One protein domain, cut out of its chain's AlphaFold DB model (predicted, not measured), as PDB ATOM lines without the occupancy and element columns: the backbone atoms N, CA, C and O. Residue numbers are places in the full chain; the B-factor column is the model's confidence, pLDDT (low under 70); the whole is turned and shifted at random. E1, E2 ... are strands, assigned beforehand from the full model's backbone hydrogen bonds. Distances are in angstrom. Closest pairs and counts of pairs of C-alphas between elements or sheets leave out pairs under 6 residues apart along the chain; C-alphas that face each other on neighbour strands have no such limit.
ATOM      1  N   LYS A   6     -21.158  36.484  21.698       81.25
ATOM      2  CA  LYS A   6     -21.569  37.892  21.846       81.25
ATOM      3  C   LYS A   6     -20.398  38.728  22.351       81.25
ATOM      4  O   LYS A   6     -19.861  38.450  23.415       81.25
ATOM      5  N   GLU A   7     -20.029  39.772  21.620       78.75
ATOM      6  CA  GLU A   7     -19.013  40.728  22.074       78.75
ATOM      7  C   GLU A   7     -19.559  41.601  23.212       78.75
ATOM      8  O   GLU A   7     -20.707  42.054  23.163       78.75
ATOM      9  N   THR A   8     -18.746  41.844  24.236       80.00
ATOM     10  CA  THR A   8     -19.064  42.772  25.325       80.00
ATOM     11  C   THR A   8     -17.802  43.432  25.860       80.00
ATOM     12  O   THR A   8     -16.682  43.002  25.589       80.00
ATOM     13  N   ILE A   9     -18.003  44.487  26.640       66.81
ATOM     14  CA  ILE A   9     -16.976  45.048  27.502       66.81
ATOM     15  C   ILE A   9     -17.199  44.498  28.912       66.81
ATOM     16  O   ILE A   9     -18.344  44.474  29.368       66.81
ATOM     17  N   ASP A  10     -16.153  44.003  29.568       69.44
ATOM     18  CA  ASP A  10     -16.245  43.567  30.964       69.44
ATOM     19  C   ASP A  10     -16.074  44.721  31.965       69.44
ATOM     20  O   ASP A  10     -15.893  45.884  31.598       69.44
ATOM     21  N   ASP A  11     -16.140  44.392  33.252       65.44
ATOM     22  CA  ASP A  11     -15.991  45.311  34.383       65.44
ATOM     23  C   ASP A  11     -14.641  46.052  34.408       65.44
ATOM     24  O   ASP A  11     -14.533  47.127  34.996       65.44
ATOM     25  N   LYS A  12     -13.625  45.521  33.720       61.00
ATOM     26  CA  LYS A  12     -12.291  46.120  33.568       61.00
ATOM     27  C   LYS A  12     -12.137  46.905  32.258       61.00
ATOM     28  O   LYS A  12     -11.022  47.290  31.900       61.00
ATOM     29  N   GLY A  13     -13.223  47.144  31.518       54.56
ATOM     30  CA  GLY A  13     -13.199  47.930  30.282       54.56
ATOM     31  C   GLY A  13     -12.594  47.189  29.083       54.56
ATOM     32  O   GLY A  13     -12.120  47.828  28.137       54.56
ATOM     33  N   ARG A  14     -12.569  45.852  29.110       63.66
ATOM     34  CA  ARG A  14     -11.882  45.012  28.120       63.66
ATOM     35  C   ARG A  14     -12.870  44.413  27.132       63.66
ATOM     36  O   ARG A  14     -13.926  43.946  27.537       63.66
ATOM     37  N   LEU A  15     -12.503  44.374  25.849       62.56
ATOM     38  CA  LEU A  15     -13.278  43.627  24.861       62.56
ATOM     39  C   LEU A  15     -13.101  42.130  25.115       62.56
ATOM     40  O   LEU A  15     -12.000  41.599  24.970       62.56
ATOM     41  N   VAL A  16     -14.196  41.479  25.482       75.88
ATOM     42  CA  VAL A  16     -14.282  40.040  25.707       75.88
ATOM     43  C   VAL A  16     -15.479  39.479  24.958       75.88
ATOM     44  O   VAL A  16     -16.380  40.196  24.512       75.88
ATOM     45  N   HIS A  17     -15.496  38.165  24.832       83.81
ATOM     46  CA  HIS A  17     -16.537  37.439  24.141       83.81
ATOM     47  C   HIS A  17     -17.297  36.593  25.151       83.81
ATOM     48  O   HIS A  17     -16.711  35.812  25.888       83.81
ATOM     49  N   LEU A  18     -18.614  36.736  25.205       81.75
ATOM     50  CA  LEU A  18     -19.475  35.830  25.948       81.75
ATOM     51  C   LEU A  18     -19.818  34.665  25.038       81.75
ATOM     52  O   LEU A  18     -20.434  34.855  23.983       81.75
ATOM     53  N   ARG A  19     -19.422  33.466  25.444       83.25
ATOM     54  CA  ARG A  19     -19.697  32.241  24.701       83.25
ATOM     55  C   ARG A  19     -20.547  31.316  25.559       83.25
ATOM     56  O   ARG A  19     -20.292  31.159  26.750       83.25
ATOM     57  N   LYS A  20     -21.565  30.695  24.962       77.19
ATOM     58  CA  LYS A  20     -22.226  29.551  25.604       77.19
ATOM     59  C   LYS A  20     -21.269  28.365  25.573       77.19
ATOM     60  O   LYS A  20     -20.781  28.008  24.499       77.19
ATOM     61  N   SER A  21     -21.023  27.760  26.729       67.44
ATOM     62  CA  SER A  21     -20.221  26.546  26.827       67.44
ATOM     63  C   SER A  21     -20.799  25.451  25.915       67.44
ATOM     64  O   SER A  21     -21.995  25.481  25.598       67.44
ATOM     65  N   PRO A  22     -20.002  24.446  25.504       67.75
ATOM     66  CA  PRO A  22     -20.482  23.330  24.677       67.75
ATOM     67  C   PRO A  22     -21.681  22.573  25.275       67.75
ATOM     68  O   PRO A  22     -22.422  21.913  24.558       67.75
ATOM     69  N   ILE A  23     -21.882  22.703  26.588       69.69
ATOM     70  CA  ILE A  23     -22.951  22.075  27.373       69.69
ATOM     71  C   ILE A  23     -24.203  22.981  27.465       69.69
ATOM     72  O   ILE A  23     -25.162  22.672  28.168       69.69
ATOM     73  N   GLY A  24     -24.201  24.132  26.780       63.09
ATOM     74  CA  GLY A  24     -25.351  25.018  26.559       63.09
ATOM     75  C   GLY A  24     -25.829  25.836  27.763       63.09
ATOM     76  O   GLY A  24     -26.719  26.673  27.612       63.09
ATOM     77  N   THR A  25     -25.248  25.619  28.940       62.88
ATOM     78  CA  THR A  25     -25.784  26.069  30.236       62.88
ATOM     79  C   THR A  25     -24.978  27.184  30.894       62.88
ATOM     80  O   THR A  25     -25.533  27.937  31.687       62.88
ATOM     81  N   ILE A  26     -23.695  27.331  30.554       66.75
ATOM     82  CA  ILE A  26     -22.801  28.313  31.182       66.75
ATOM     83  C   ILE A  26     -22.405  29.357  30.143       66.75
ATOM     84  O   ILE A  26     -21.977  29.008  29.046       66.75
ATOM     85  N   ILE A  27     -22.551  30.637  30.486       75.19
ATOM     86  CA  ILE A  27     -21.946  31.731  29.726       75.19
ATOM     87  C   ILE A  27     -20.546  31.934  30.302       75.19
ATOM     88  O   ILE A  27     -20.406  32.386  31.435       75.19
ATOM     89  N   GLU A  28     -19.524  31.569  29.539       82.00
ATOM     90  CA  GLU A  28     -18.131  31.796  29.912       82.00
ATOM     91  C   GLU A  28     -17.608  33.078  29.260       82.00
ATOM     92  O   GLU A  28     -17.966  33.417  28.124       82.00
ATOM     93  N   THR A  29     -16.758  33.794  29.996       84.06
ATOM     94  CA  THR A  29     -15.999  34.908  29.429       84.06
ATOM     95  C   THR A  29     -14.836  34.317  28.652       84.06
ATOM     96  O   THR A  29     -14.067  33.513  29.172       84.06
ATOM     97  N   TYR A  30     -14.722  34.696  27.393       84.00
ATOM     98  CA  TYR A  30     -13.837  34.090  26.418       84.00
ATOM     99  C   TYR A  30     -12.967  35.180  25.800       84.00
ATOM    100  O   TYR A  30     -13.437  36.273  25.479       84.00
ATOM    101  N   TYR A  31     -11.682  34.893  25.648       78.12
ATOM    102  CA  TYR A  31     -10.755  35.747  24.929       78.12
ATOM    103  C   TYR A  31     -10.644  35.274  23.484       78.12
ATOM    104  O   TYR A  31     -10.378  34.098  23.249       78.12
ATOM    105  N   ILE A  32     -10.796  36.191  22.526       73.00
ATOM    106  CA  ILE A  32     -10.461  35.959  21.117       73.00
ATOM    107  C   ILE A  32      -9.420  36.998  20.704       73.00
ATOM    108  O   ILE A  32      -9.728  38.178  20.516       73.00
ATOM    109  N   GLY A  33      -8.171  36.554  20.600       66.69
ATOM    110  CA  GLY A  33      -7.031  37.351  20.169       66.69
ATOM    111  C   GLY A  33      -6.596  37.055  18.744       66.69
ATOM    112  O   GLY A  33      -7.151  36.207  18.054       66.69
ATOM    113  N   ARG A  34      -5.551  37.761  18.305       52.34
ATOM    114  CA  ARG A  34      -4.915  37.499  17.008       52.34
ATOM    115  C   ARG A  34      -4.133  36.184  16.998       52.34
ATOM    116  O   ARG A  34      -4.066  35.540  15.957       52.34
ATOM    117  N   ASP A  35      -3.565  35.828  18.146       53.28
ATOM    118  CA  ASP A  35      -2.561  34.768  18.264       53.28
ATOM    119  C   ASP A  35      -3.062  33.566  19.085       53.28
ATOM    120  O   ASP A  35      -2.532  32.467  18.959       53.28
ATOM    121  N   CYS A  36      -4.108  33.746  19.897       65.69
ATOM    122  CA  CYS A  36      -4.745  32.674  20.658       65.69
ATOM    123  C   CYS A  36      -6.186  33.028  21.041       65.69
ATOM    124  O   CYS A  36      -6.573  34.198  21.070       65.69
ATOM    125  N   GLU A  37      -6.967  32.013  21.391       80.88
ATOM    126  CA  GLU A  37      -8.304  32.164  21.955       80.88
ATOM    127  C   GLU A  37      -8.515  31.150  23.082       80.88
ATOM    128  O   GLU A  37      -7.870  30.102  23.107       80.88
ATOM    129  N   GLY A  38      -9.385  31.460  24.038       83.00
ATOM    130  CA  GLY A  38      -9.656  30.543  25.140       83.00
ATOM    131  C   GLY A  38     -10.568  31.117  26.219       83.00
ATOM    132  O   GLY A  38     -10.726  32.336  26.317       83.00
ATOM    133  N   PRO A  39     -11.177  30.251  27.045       87.44
ATOM    134  CA  PRO A  39     -11.986  30.685  28.175       87.44
ATOM    135  C   PRO A  39     -11.090  31.327  29.238       87.44
ATOM    136  O   PRO A  39     -10.058  30.762  29.606       87.44
ATOM    137  N   ILE A  40     -11.491  32.499  29.730       84.38
ATOM    138  CA  ILE A  40     -10.798  33.213  30.801       84.38
ATOM    139  C   ILE A  40     -11.081  32.498  32.123       84.38
ATOM    140  O   ILE A  40     -12.234  32.342  32.525       84.38
ATOM    141  N   LYS A  41     -10.013  32.073  32.792       86.75
ATOM    142  CA  LYS A  41     -10.004  31.385  34.085       86.75
ATOM    143  C   LYS A  41      -9.336  32.258  35.142       86.75
ATOM    144  O   LYS A  41      -8.546  33.137  34.804       86.75
ATOM    145  N   HIS A  42      -9.603  31.971  36.414       85.00
ATOM    146  CA  HIS A  42      -9.056  32.704  37.559       85.00
ATOM    147  C   HIS A  42      -8.305  31.753  38.496       85.00
ATOM    148  O   HIS A  42      -8.837  30.713  38.875       85.00
ATOM    149  N   GLU A  43      -7.080  32.110  38.875       81.12
ATOM    150  CA  GLU A  43      -6.268  31.409  39.883       81.12
ATOM    151  C   GLU A  43      -5.380  32.435  40.601       81.12
ATOM    152  O   GLU A  43      -4.767  33.282  39.952       81.12
ATOM    153  N   ASP A  44      -5.349  32.409  41.937       79.75
ATOM    154  CA  ASP A  44      -4.543  33.315  42.777       79.75
ATOM    155  C   ASP A  44      -4.696  34.811  42.437       79.75
ATOM    156  O   ASP A  44      -3.734  35.581  42.411       79.75
ATOM    157  N   GLY A  45      -5.924  35.231  42.114       73.69
ATOM    158  CA  GLY A  45      -6.229  36.612  41.723       73.69
ATOM    159  C   GLY A  45      -5.720  37.014  40.331       73.69
ATOM    160  O   GLY A  45      -5.859  38.173  39.942       73.69
ATOM    161  N   LYS A  46      -5.156  36.077  39.562       65.69
ATOM    162  CA  LYS A  46      -4.711  36.284  38.182       65.69
ATOM    163  C   LYS A  46      -5.673  35.619  37.211       65.69
ATOM    164  O   LYS A  46      -6.162  34.516  37.436       65.69
ATOM    165  N   GLU A  47      -5.920  36.300  36.102       78.75
ATOM    166  CA  GLU A  47      -6.680  35.743  34.989       78.75
ATOM    167  C   GLU A  47      -5.738  35.059  34.006       78.75
ATOM    168  O   GLU A  47      -4.643  35.564  33.759       78.75
ATOM    169  N   TYR A  48      -6.153  33.933  33.436       79.12
ATOM    170  CA  TYR A  48      -5.389  33.227  32.415       79.12
ATOM    171  C   TYR A  48      -6.288  32.493  31.417       79.12
ATOM    172  O   TYR A  48      -7.473  32.294  31.665       79.12
ATOM    173  N   ILE A  49      -5.718  32.082  30.288       81.12
ATOM    174  CA  ILE A  49      -6.310  31.121  29.350       81.12
ATOM    175  C   ILE A  49      -5.346  29.945  29.166       81.12
ATOM    176  O   ILE A  49      -4.134  30.116  29.308       81.12
ATOM    177  N   ASP A  50      -5.861  28.760  28.844       78.88
ATOM    178  CA  ASP A  50      -5.028  27.620  28.453       78.88
ATOM    179  C   ASP A  50      -4.937  27.543  26.932       78.88
ATOM    180  O   ASP A  50      -5.958  27.520  26.245       78.88
ATOM    181  N   VAL A  51      -3.712  27.485  26.414       68.94
ATOM    182  CA  VAL A  51      -3.416  27.363  24.982       68.94
ATOM    183  C   VAL A  51      -2.370  26.269  24.832       68.94
ATOM    184  O   VAL A  51      -1.285  26.381  25.400       68.94
ATOM    185  N   ASP A  52      -2.711  25.193  24.120       71.94
ATOM    186  CA  ASP A  52      -1.829  24.043  23.871       71.94
ATOM    187  C   ASP A  52      -1.200  23.447  25.147       71.94
ATOM    188  O   ASP A  52      -0.011  23.142  25.212       71.94
ATOM    189  N   GLY A  53      -2.009  23.317  26.205       71.25
ATOM    190  CA  GLY A  53      -1.571  22.777  27.497       71.25
ATOM    191  C   GLY A  53      -0.713  23.733  28.334       71.25
ATOM    192  O   GLY A  53      -0.199  23.328  29.375       71.25
ATOM    193  N   GLN A  54      -0.560  24.993  27.915       57.84
ATOM    194  CA  GLN A  54       0.183  26.021  28.645       57.84
ATOM    195  C   GLN A  54      -0.745  27.132  29.151       57.84
ATOM    196  O   GLN A  54      -1.563  27.664  28.399       57.84
ATOM    197  N   ARG A  55      -0.553  27.544  30.411       74.56
ATOM    198  CA  ARG A  55      -1.258  28.685  31.013       74.56
ATOM    199  C   ARG A  55      -0.699  30.009  30.493       74.56
ATOM    200  O   ARG A  55       0.512  30.233  30.502       74.56
ATOM    201  N   ARG A  56      -1.583  30.916  30.082       64.44
ATOM    202  CA  ARG A  56      -1.259  32.259  29.578       64.44
ATOM    203  C   ARG A  56      -1.967  33.300  30.427       64.44
ATOM    204  O   ARG A  56      -3.187  33.372  30.391       64.44
ATOM    205  N   TYR A  57      -1.225  34.100  31.183       67.19
ATOM    206  CA  TYR A  57      -1.795  35.049  32.143       67.19
ATOM    207  C   TYR A  57      -2.095  36.421  31.523       67.19
ATOM    208  O   TYR A  57      -1.420  36.873  30.600       67.19
ATOM    209  N   TRP A  58      -3.094  37.100  32.079       60.25
ATOM    210  CA  TRP A  58      -3.448  38.484  31.792       60.25
ATOM    211  C   TRP A  58      -2.367  39.425  32.350       60.25
ATOM    212  O   TRP A  58      -2.084  39.369  33.547       60.25
TER     213      TRP A  58
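AT A GLANCE: This is residues 6 to 58 of the 214 residues of an uncharacterized protein of Candidatus Zambryskibacteria bacterium CG10_big_fil_rev_8_21_14_0_10_42_12 (UniProt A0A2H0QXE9). Two small twisted sheets of antiparallel strands, E1 to E4 and E5 to E7, follow each other along the chain and join at a bend where E4 runs on into E5. They come near each other mainly where E6 passes by E4; E1 and E2 lie away from the second sheet. The printed part has 53 residues with seven named strands and no named helix, and its class is all strand. The sheet orders are E1 - E2 - E3 - E4 and E5 - E6 - E7. The whole is compact, with a radius of gyration of the C-alphas of 11.1 A, and rounded, with spans of 27 by 25 by 25 A.

IN THESE COORDINATES: E1, residues 6 to 9, begins at C-alpha 6 (-21.569, 37.892, 21.846) and is 10.2 A long. E2, residues 15 to 20, measures 16.7 A, and E3, residues 27 to 32, 15.0 A. E4, residues 37 to 39, measures 7.4 A and starts at C-alpha 37 (-8.304, 32.164, 21.955). E5, residues 41 to 43, measures 6.9 A, and E6, residues 46 to 51, 16.0 A. E7, residues 54 to 57, measures 9.9 A and ends at C-alpha 57 (-1.795, 35.049, 32.143).

HOW THE PARTS SIT: E1 to E4 form a meander, each strand the antiparallel neighbour of the one before, and so do E5 to E7. In the hairpin of E1 and E2, at 142 degrees, N 8 and O 16 are within hydrogen-bond range at 2.9 A. In the hairpin of E2 and E3, at 133 degrees, N 30 and O 17 are 2.7 A apart. E3 pairs with E2 over residues 27 to 30 and with E4 over residues 30 to 32, a staggered pairing; N 31 and O 38 are 2.8 A apart. E4 runs on into E5 across a break of 1 residue, at 64 degrees, and the two meet only through their link. In the hairpin of E5 and E6, N 41 and O 48 are 2.8 A apart. In that of E6 and E7, N 49 and O 56 are 2.8 A apart. Between the sheets, E4 and E6 have 7 pairs of C-alphas within 8 A, the closest those of Gly 38 and Ile 49 at 5.4 A. E3 and E5 are only just apart, at 8.4 A.

THE WHOLE: The C-alphas of Gly 13 and Gly 53, the two farthest apart, are 27.9 A apart. The printed part has no cut and no long link. Both sheets are only just strongly twisted, with C-alphas up to 4.4 A and 4.0 A off their best planes. The mean pLDDT of the printed part is 72.8, and 23 residues are under 70, among them residues 9 to 15 and 21 to 26.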